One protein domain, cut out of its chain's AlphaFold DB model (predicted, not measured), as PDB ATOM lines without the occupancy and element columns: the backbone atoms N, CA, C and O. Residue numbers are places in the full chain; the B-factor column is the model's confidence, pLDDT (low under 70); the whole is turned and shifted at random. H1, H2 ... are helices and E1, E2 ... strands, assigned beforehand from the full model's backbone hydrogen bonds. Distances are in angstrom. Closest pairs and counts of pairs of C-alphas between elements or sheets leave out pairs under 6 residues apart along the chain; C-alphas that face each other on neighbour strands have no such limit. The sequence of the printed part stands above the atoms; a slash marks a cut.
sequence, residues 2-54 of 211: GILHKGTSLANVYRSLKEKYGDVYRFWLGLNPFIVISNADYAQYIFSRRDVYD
ATOM      1  N   GLY A   2     382.678  11.023  86.769       40.66
ATOM      2  CA  GLY A   2     381.809  12.157  86.440       40.66
ATOM      3  C   GLY A   2     381.705  13.085  87.645       40.66
ATOM      4  O   GLY A   2     380.899  12.828  88.529       40.66
ATOM      5  N   ILE A   3     382.551  14.119  87.706       52.03
ATOM      6  CA  ILE A   3     382.605  15.082  88.829       52.03
ATOM      7  C   ILE A   3     381.551  16.200  88.678       52.03
ATOM      8  O   ILE A   3     381.314  16.976  89.595       52.03
ATOM      9  N   LEU A   4     380.841  16.270  87.550       47.72
ATOM     10  CA  LEU A   4     379.855  17.323  87.304       47.72
ATOM     11  C   LEU A   4     378.449  16.866  87.724       47.72
ATOM     12  O   LEU A   4     377.681  16.353  86.913       47.72
ATOM     13  N   HIS A   5     378.103  17.058  88.999       58.12
ATOM     14  CA  HIS A   5     376.702  17.056  89.438       58.12
ATOM     15  C   HIS A   5     375.986  18.314  88.918       58.12
ATOM     16  O   HIS A   5     376.573  19.402  88.888       58.12
ATOM     17  N   LYS A   6     374.707  18.180  88.527       54.66
ATOM     18  CA  LYS A   6     373.841  19.318  88.163       54.66
ATOM     19  C   LYS A   6     373.875  20.362  89.288       54.66
ATOM     20  O   LYS A   6     373.530  20.040  90.418       54.66
ATOM     21  N   GLY A   7     374.284  21.591  88.966       67.69
ATOM     22  CA  GLY A   7     374.353  22.713  89.913       67.69
ATOM     23  C   GLY A   7     375.748  23.024  90.465       67.69
ATOM     24  O   GLY A   7     375.913  24.027  91.152       67.69
ATOM     25  N   THR A   8     376.769  22.225  90.145       69.06
ATOM     26  CA  THR A   8     378.141  22.526  90.580       69.06
ATOM     27  C   THR A   8     378.762  23.562  89.647       69.06
ATOM     28  O   THR A   8     378.940  23.294  88.457       69.06
ATOM     29  N   SER A   9     379.083  24.753  90.161       76.12
ATOM     30  CA  SER A   9     379.801  25.761  89.379       76.12
ATOM     31  C   SER A   9     381.225  25.286  89.081       76.12
ATOM     32  O   SER A   9     381.866  24.621  89.899       76.12
ATOM     33  N   LEU A  10     381.745  25.656  87.910       71.81
ATOM     34  CA  LEU A  10     383.118  25.341  87.512       71.81
ATOM     35  C   LEU A  10     384.135  25.884  88.534       71.81
ATOM     36  O   LEU A  10     385.113  25.215  88.855       71.81
ATOM     37  N   ALA A  11     383.851  27.054  89.113       74.62
ATOM     38  CA  ALA A  11     384.650  27.657  90.175       74.62
ATOM     39  C   ALA A  11     384.746  26.764  91.425       74.62
ATOM     40  O   ALA A  11     385.826  26.623  91.992       74.62
ATOM     41  N   ASN A  12     383.650  26.114  91.832       80.06
ATOM     42  CA  ASN A  12     383.660  25.205  92.980       80.06
ATOM     43  C   ASN A  12     384.451  23.925  92.685       80.06
ATOM     44  O   ASN A  12     385.151  23.420  93.565       80.06
ATOM     45  N   VAL A  13     384.391  23.429  91.444       81.50
ATOM     46  CA  VAL A  13     385.214  22.294  91.003       81.50
ATOM     47  C   VAL A  13     386.696  22.666  91.049       81.50
ATOM     48  O   VAL A  13     387.473  21.942  91.666       81.50
ATOM     49  N   TYR A  14     387.086  23.810  90.477       83.12
ATOM     50  CA  TYR A  14     388.474  24.280  90.522       83.12
ATOM     51  C   TYR A  14     388.963  24.515  91.949       83.12
ATOM     52  O   TYR A  14     390.063  24.085  92.281       83.12
ATOM     53  N   ARG A  15     388.140  25.118  92.816       87.31
ATOM     54  CA  ARG A  15     388.476  25.305  94.234       87.31
ATOM     55  C   ARG A  15     388.743  23.967  94.923       87.31
ATOM     56  O   ARG A  15     389.782  23.813  95.549       87.31
ATOM     57  N   SER A  16     387.864  22.984  94.730       90.44
ATOM     58  CA  SER A  16     388.019  21.649  95.328       90.44
ATOM     59  C   SER A  16     389.271  20.925  94.817       90.44
ATOM     60  O   SER A  16     389.942  20.217  95.564       90.44
ATOM     61  N   LEU A  17     389.602  21.087  93.530       89.19
ATOM     62  CA  LEU A  17     390.822  20.522  92.948       89.19
ATOM     63  C   LEU A  17     392.075  21.221  93.481       89.19
ATOM     64  O   LEU A  17     393.032  20.533  93.826       89.19
ATOM     65  N   LYS A  18     392.052  22.550  93.607       93.94
ATOM     66  CA  LYS A  18     393.135  23.337  94.204       93.94
ATOM     67  C   LYS A  18     393.387  22.933  95.657       93.94
ATOM     68  O   LYS A  18     394.525  22.674  96.025       93.94
ATOM     69  N   GLU A  19     392.336  22.819  96.467       95.56
ATOM     70  CA  GLU A  19     392.444  22.378  97.868       95.56
ATOM     71  C   GLU A  19     393.052  20.975  97.984       95.56
ATOM     72  O   GLU A  19     393.797  20.691  98.919       95.56
ATOM     73  N   LYS A  20     392.766  20.095  97.019       97.00
ATOM     74  CA  LYS A  20     393.219  18.703  97.043       97.00
ATOM     75  C   LYS A  20     394.618  18.485  96.463       97.00
ATOM     76  O   LYS A  20     395.333  17.608  96.941       97.00
ATOM     77  N   TYR A  21     394.976  19.205  95.404       96.44
ATOM     78  CA  TYR A  21     396.183  18.945  94.611       96.44
ATOM     79  C   TYR A  21     397.190  20.103  94.616       96.44
ATOM     80  O   TYR A  21     398.285  19.945  94.084       96.44
ATOM     81  N   GLY A  22     396.851  21.238  95.232       96.56
ATOM     82  CA  GLY A  22     397.685  22.434  95.285       96.56
ATOM     83  C   GLY A  22     397.489  23.371  94.092       96.56
ATOM     84  O   GLY A  22     396.548  23.244  93.307       96.56
ATOM     85  N   ASP A  23     398.389  24.347  93.965       95.81
ATOM     86  CA  ASP A  23     398.305  25.391  92.938       95.81
ATOM     87  C   ASP A  23     398.656  24.911  91.527       95.81
ATOM     88  O   ASP A  23     398.220  25.530  90.555       95.81
ATOM     89  N   VAL A  24     399.417  23.821  91.404       95.12
ATOM     90  CA  VAL A  24     399.815  23.236  90.121       95.12
ATOM     91  C   VAL A  24     399.485  21.757  90.131       95.12
ATOM     92  O   VAL A  24     400.022  20.994  90.933       95.12
ATOM     93  N   TYR A  25     398.624  21.332  89.215       94.94
ATOM     94  CA  TYR A  25     398.271  19.924  89.094       94.94
ATOM     95  C   TYR A  25     398.029  19.525  87.647       94.94
ATOM     96  O   TYR A  25     397.631  20.326  86.803       94.94
ATOM     97  N   ARG A  26     398.272  18.245  87.361       92.44
ATOM     98  CA  ARG A  26     398.061  17.659  86.039       92.44
ATOM     99  C   ARG A  26     396.851  16.742  86.065       92.44
ATOM    100  O   ARG A  26     396.756  15.867  86.923       92.44
ATOM    101  N   PHE A  27     395.970  16.891  85.089       86.31
ATOM    102  CA  PHE A  27     394.878  15.955  84.851       86.31
ATOM    103  C   PHE A  27     394.851  15.542  83.381       86.31
ATOM    104  O   PHE A  27     395.393  16.223  82.516       86.31
ATOM    105  N   TRP A  28     394.248  14.395  83.100       80.88
ATOM    106  CA  TRP A  28     394.105  13.898  81.737       80.88
ATOM    107  C   TRP A  28     392.706  14.208  81.227       80.88
ATOM    108  O   TRP A  28     391.719  13.898  81.899       80.88
ATOM    109  N   LEU A  29     392.625  14.782  80.030       68.31
ATOM    110  CA  LEU A  29     391.375  14.932  79.298       68.31
ATOM    111  C   LEU A  29     391.517  14.172  77.978       68.31
ATOM    112  O   LEU A  29     392.124  14.643  77.015       68.31
ATOM    113  N   GLY A  30     391.007  12.940  77.970       75.06
ATOM    114  CA  GLY A  30     391.275  11.991  76.892       75.06
ATOM    115  C   GLY A  30     392.754  11.601  76.858       75.06
ATOM    116  O   GLY A  30     393.313  11.203  77.877       75.06
ATOM    117  N   LEU A  31     393.378  11.723  75.686       74.81
ATOM    118  CA  LEU A  31     394.794  11.398  75.462       74.81
ATOM    119  C   LEU A  31     395.738  12.576  75.721       74.81
ATOM    120  O   LEU A  31     396.949  12.421  75.603       74.81
ATOM    121  N   ASN A  32     395.195  13.745  76.058       70.00
ATOM    122  CA  ASN A  32     395.974  14.960  76.221       70.00
ATOM    123  C   ASN A  32     396.105  15.288  77.716       70.00
ATOM    124  O   ASN A  32     395.085  15.398  78.412       70.00
ATOM    125  N   PRO A  33     397.331  15.427  78.244       85.19
ATOM    126  CA  PRO A  33     397.538  15.913  79.596       85.19
ATOM    127  C   PRO A  33     397.335  17.430  79.638       85.19
ATOM    128  O   PRO A  33     397.862  18.168  78.811       85.19
ATOM    129  N   PHE A  34     396.611  17.894  80.648       82.12
ATOM    130  CA  PHE A  34     396.412  19.304  80.944       82.12
ATOM    131  C   PHE A  34     397.081  19.630  82.270       82.12
ATOM    132  O   PHE A  34     396.921  18.901  83.252       82.12
ATOM    133  N   ILE A  35     397.823  20.732  82.294       88.44
ATOM    134  CA  ILE A  35     398.380  21.307  83.516       88.44
ATOM    135  C   ILE A  35     397.489  22.489  83.890       88.44
ATOM    136  O   ILE A  35     397.291  23.393  83.082       88.44
ATOM    137  N   VAL A  36     396.923  22.458  85.094       89.19
ATOM    138  CA  VAL A  36     396.182  23.584  85.667       89.19
ATOM    139  C   VAL A  36     397.093  24.318  86.617       89.19
ATOM    140  O   VAL A  36     397.769  23.699  87.440       89.19
ATOM    141  N   ILE A  37     397.068  25.640  86.506       91.75
ATOM    142  CA  ILE A  37     397.854  26.548  87.322       91.75
ATOM    143  C   ILE A  37     396.881  27.556  87.908       91.75
ATOM    144  O   ILE A  37     396.215  28.288  87.182       91.75
ATOM    145  N   SER A  38     396.753  27.519  89.230       91.19
ATOM    146  CA  SER A  38     395.781  28.311  89.991       91.19
ATOM    147  C   SER A  38     396.430  29.449  90.784       91.19
ATOM    148  O   SER A  38     395.721  30.197  91.459       91.19
ATOM    149  N   ASN A  39     397.760  29.551  90.752       91.94
ATOM    150  CA  ASN A  39     398.522  30.654  91.327       91.94
ATOM    151  C   ASN A  39     398.733  31.738  90.252       91.94
ATOM    152  O   ASN A  39     399.087  31.423  89.113       91.94
ATOM    153  N   ALA A  40     398.481  32.998  90.615       87.06
ATOM    154  CA  ALA A  40     398.536  34.127  89.691       87.06
ATOM    155  C   ALA A  40     399.964  34.430  89.212       87.06
ATOM    156  O   ALA A  40     400.148  34.679  88.023       87.06
ATOM    157  N   ASP A  41     400.965  34.317  90.086       91.12
ATOM    158  CA  ASP A  41     402.373  34.584  89.764       91.12
ATOM    159  C   ASP A  41     402.906  33.566  88.745       91.12
ATOM    160  O   ASP A  41     403.585  33.915  87.782       91.12
ATOM    161  N   TYR A  42     402.538  32.289  88.899       90.69
ATOM    162  CA  TYR A  42     402.891  31.243  87.932       90.69
ATOM    163  C   TYR A  42     402.186  31.428  86.592       90.69
ATOM    164  O   TYR A  42     402.789  31.198  85.542       90.69
ATOM    165  N   ALA A  43     400.914  31.834  86.616       83.06
ATOM    166  CA  ALA A  43     400.191  32.152  85.396       83.06
ATOM    167  C   ALA A  43     400.863  33.326  84.670       83.06
ATOM    168  O   ALA A  43     401.146  33.206  83.481       83.06
ATOM    169  N   GLN A  44     401.183  34.406  85.392       81.75
ATOM    170  CA  GLN A  44     401.905  35.559  84.857       81.75
ATOM    171  C   GLN A  44     403.226  35.123  84.224       81.75
ATOM    172  O   GLN A  44     403.409  35.344  83.034       81.75
ATOM    173  N   TYR A  45     404.070  34.388  84.954       86.00
ATOM    174  CA  TYR A  45     405.349  33.893  84.439       86.00
ATOM    175  C   TYR A  45     405.214  33.113  83.119       86.00
ATOM    176  O   TYR A  45     405.997  33.302  82.188       86.00
ATOM    177  N   ILE A  46     404.207  32.242  83.007       82.50
ATOM    178  CA  ILE A  46     403.963  31.457  81.786       82.50
ATOM    179  C   ILE A  46     403.480  32.332  80.636       82.50
ATOM    180  O   ILE A  46     403.866  32.098  79.491       82.50
ATOM    181  N   PHE A  47     402.639  33.326  80.920       76.00
ATOM    182  CA  PHE A  47     402.166  34.260  79.902       76.00
ATOM    183  C   PHE A  47     403.258  35.224  79.427       76.00
ATOM    184  O   PHE A  47     403.236  35.602  78.253       76.00
ATOM    185  N   SER A  48     404.216  35.556  80.293       80.62
ATOM    186  CA  SER A  48     405.407  36.353  79.982       80.62
ATOM    187  C   SER A  48     406.418  35.579  79.123       80.62
ATOM    188  O   SER A  48     406.996  36.110  78.178       80.62
ATOM    189  N   ARG A  49     406.592  34.272  79.368       81.88
ATOM    190  CA  ARG A  49     407.551  33.398  78.657       81.88
ATOM    191  C   ARG A  49     406.980  32.764  77.382       81.88
ATOM    192  O   ARG A  49     406.907  31.536  77.250       81.88
ATOM    193  N   ARG A  50     406.574  33.588  76.413       70.94
ATOM    194  CA  ARG A  50     406.024  33.100  75.126       70.94
ATOM    195  C   ARG A  50     407.027  32.332  74.263       70.94
ATOM    196  O   ARG A  50     406.620  31.550  73.411       70.94
ATOM    197  N   ASP A  51     408.317  32.556  74.477       78.88
ATOM    198  CA  ASP A  51     409.419  31.845  73.830       78.88
ATOM    199  C   ASP A  51     409.510  30.375  74.270       78.88
ATOM    200  O   ASP A  51     409.893  29.511  73.482       78.88
ATOM    201  N   VAL A  52     409.125  30.088  75.516       82.06
ATOM    202  CA  VAL A  52     409.153  28.738  76.095       82.06
ATOM    203  C   VAL A  52     407.830  28.006  75.875       82.06
ATOM    204  O   VAL A  52     407.819  26.801  75.619       82.06
ATOM    205  N   TYR A  53     406.707  28.719  75.971       78.31
ATOM    206  CA  TYR A  53     405.371  28.139  75.866       78.31
ATOM    207  C   TYR A  53     404.692  28.570  74.566       78.31
ATOM    208  O   TYR A  53     403.961  29.560  74.529       78.31
ATOM    209  N   ASP A  54     404.882  27.787  73.502       74.50
ATOM    210  CA  ASP A  54     404.151  28.001  72.255       74.50
ATOM    211  C   ASP A  54     402.685  27.566  72.404       74.50
ATOM    212  O   ASP A  54     402.314  26.397  72.270       74.50
TER     213      ASP A  54
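What this domain is: This is residues 2 to 54 of the 211 residues of the protein "Hypothetical protein" of Didymodactylos carnosus (UniProt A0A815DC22). A two-stranded hairpin, E1 and E2, stands between two helices that are set to either side of its open end, H1 on the side of the printed part's beginning and H2 on the side of its end. The helices are far from each other, the closed end of the hairpin at residues 28 to 33 sticks out between them, and residues 5 to 12 and 47 to 54 stand free at the two ends of the longest axis. The printed part has 53 residues, with two named helices and two named strands in the order H1, E1, E2, H2; the sheet has the order E1 - E2 and is antiparallel, and the class is mixed, helices and strands. The whole is loose, with a radius of gyration of the C-alphas of 13.2 A, and elongated, spanning 40 by 26 by 17 A.

Where its parts are: E1 is residues 24 to 29, 16.0 A from first to last C-alpha, and begins at C-alpha 24 at (399.815, 23.236, 90.121). E2 is residues 32 to 37, 16.2 A long. H1 is residues 10 to 21, 16.2 A long, and begins at C-alpha 10 at (383.118, 25.341, 87.512). H2 is residues 40 to 48, 12.1 A long, and ends at C-alpha 48 at (405.407, 36.353, 79.982).

How they stand to each other: E1 and E2 form a hairpin of antiparallel neighbour strands, with 152 degrees between their directions. The C-alphas of Arg 26 and Ile 35 face each other at 4.4 A. N 27 and O 34 are within hydrogen-bond range at 2.9 A, and so are N 36 and O 25 at 2.8 A. The closest C-alphas of H1 and E1 are those of Lys 18 and Val 24, 7.8 A apart. H1 and E2 are apart. The closest C-alphas of E2 and H2 are those of Ile 37 and Ala 43, 6.4 A apart. H2 is apart from both E1 and H1. In H1 and H2 every O i to N i+4 pair is within hydrogen-bond range.

The domain as a whole: The two C-alphas farthest apart are those of Lys 6 and Asp 51, at 40.4 A. Without the stretches that stand free, the body has 31 residues and spans 32 by 17 by 13 A. The printed part has no cut, and the links H1 to E1, E1 to E2 and E2 to H2 are tight, with 2 residues in each. The mean pLDDT of the printed part is 80.8; residues 2 to 8 and residue 29 are under 70, where the model's confidence is low.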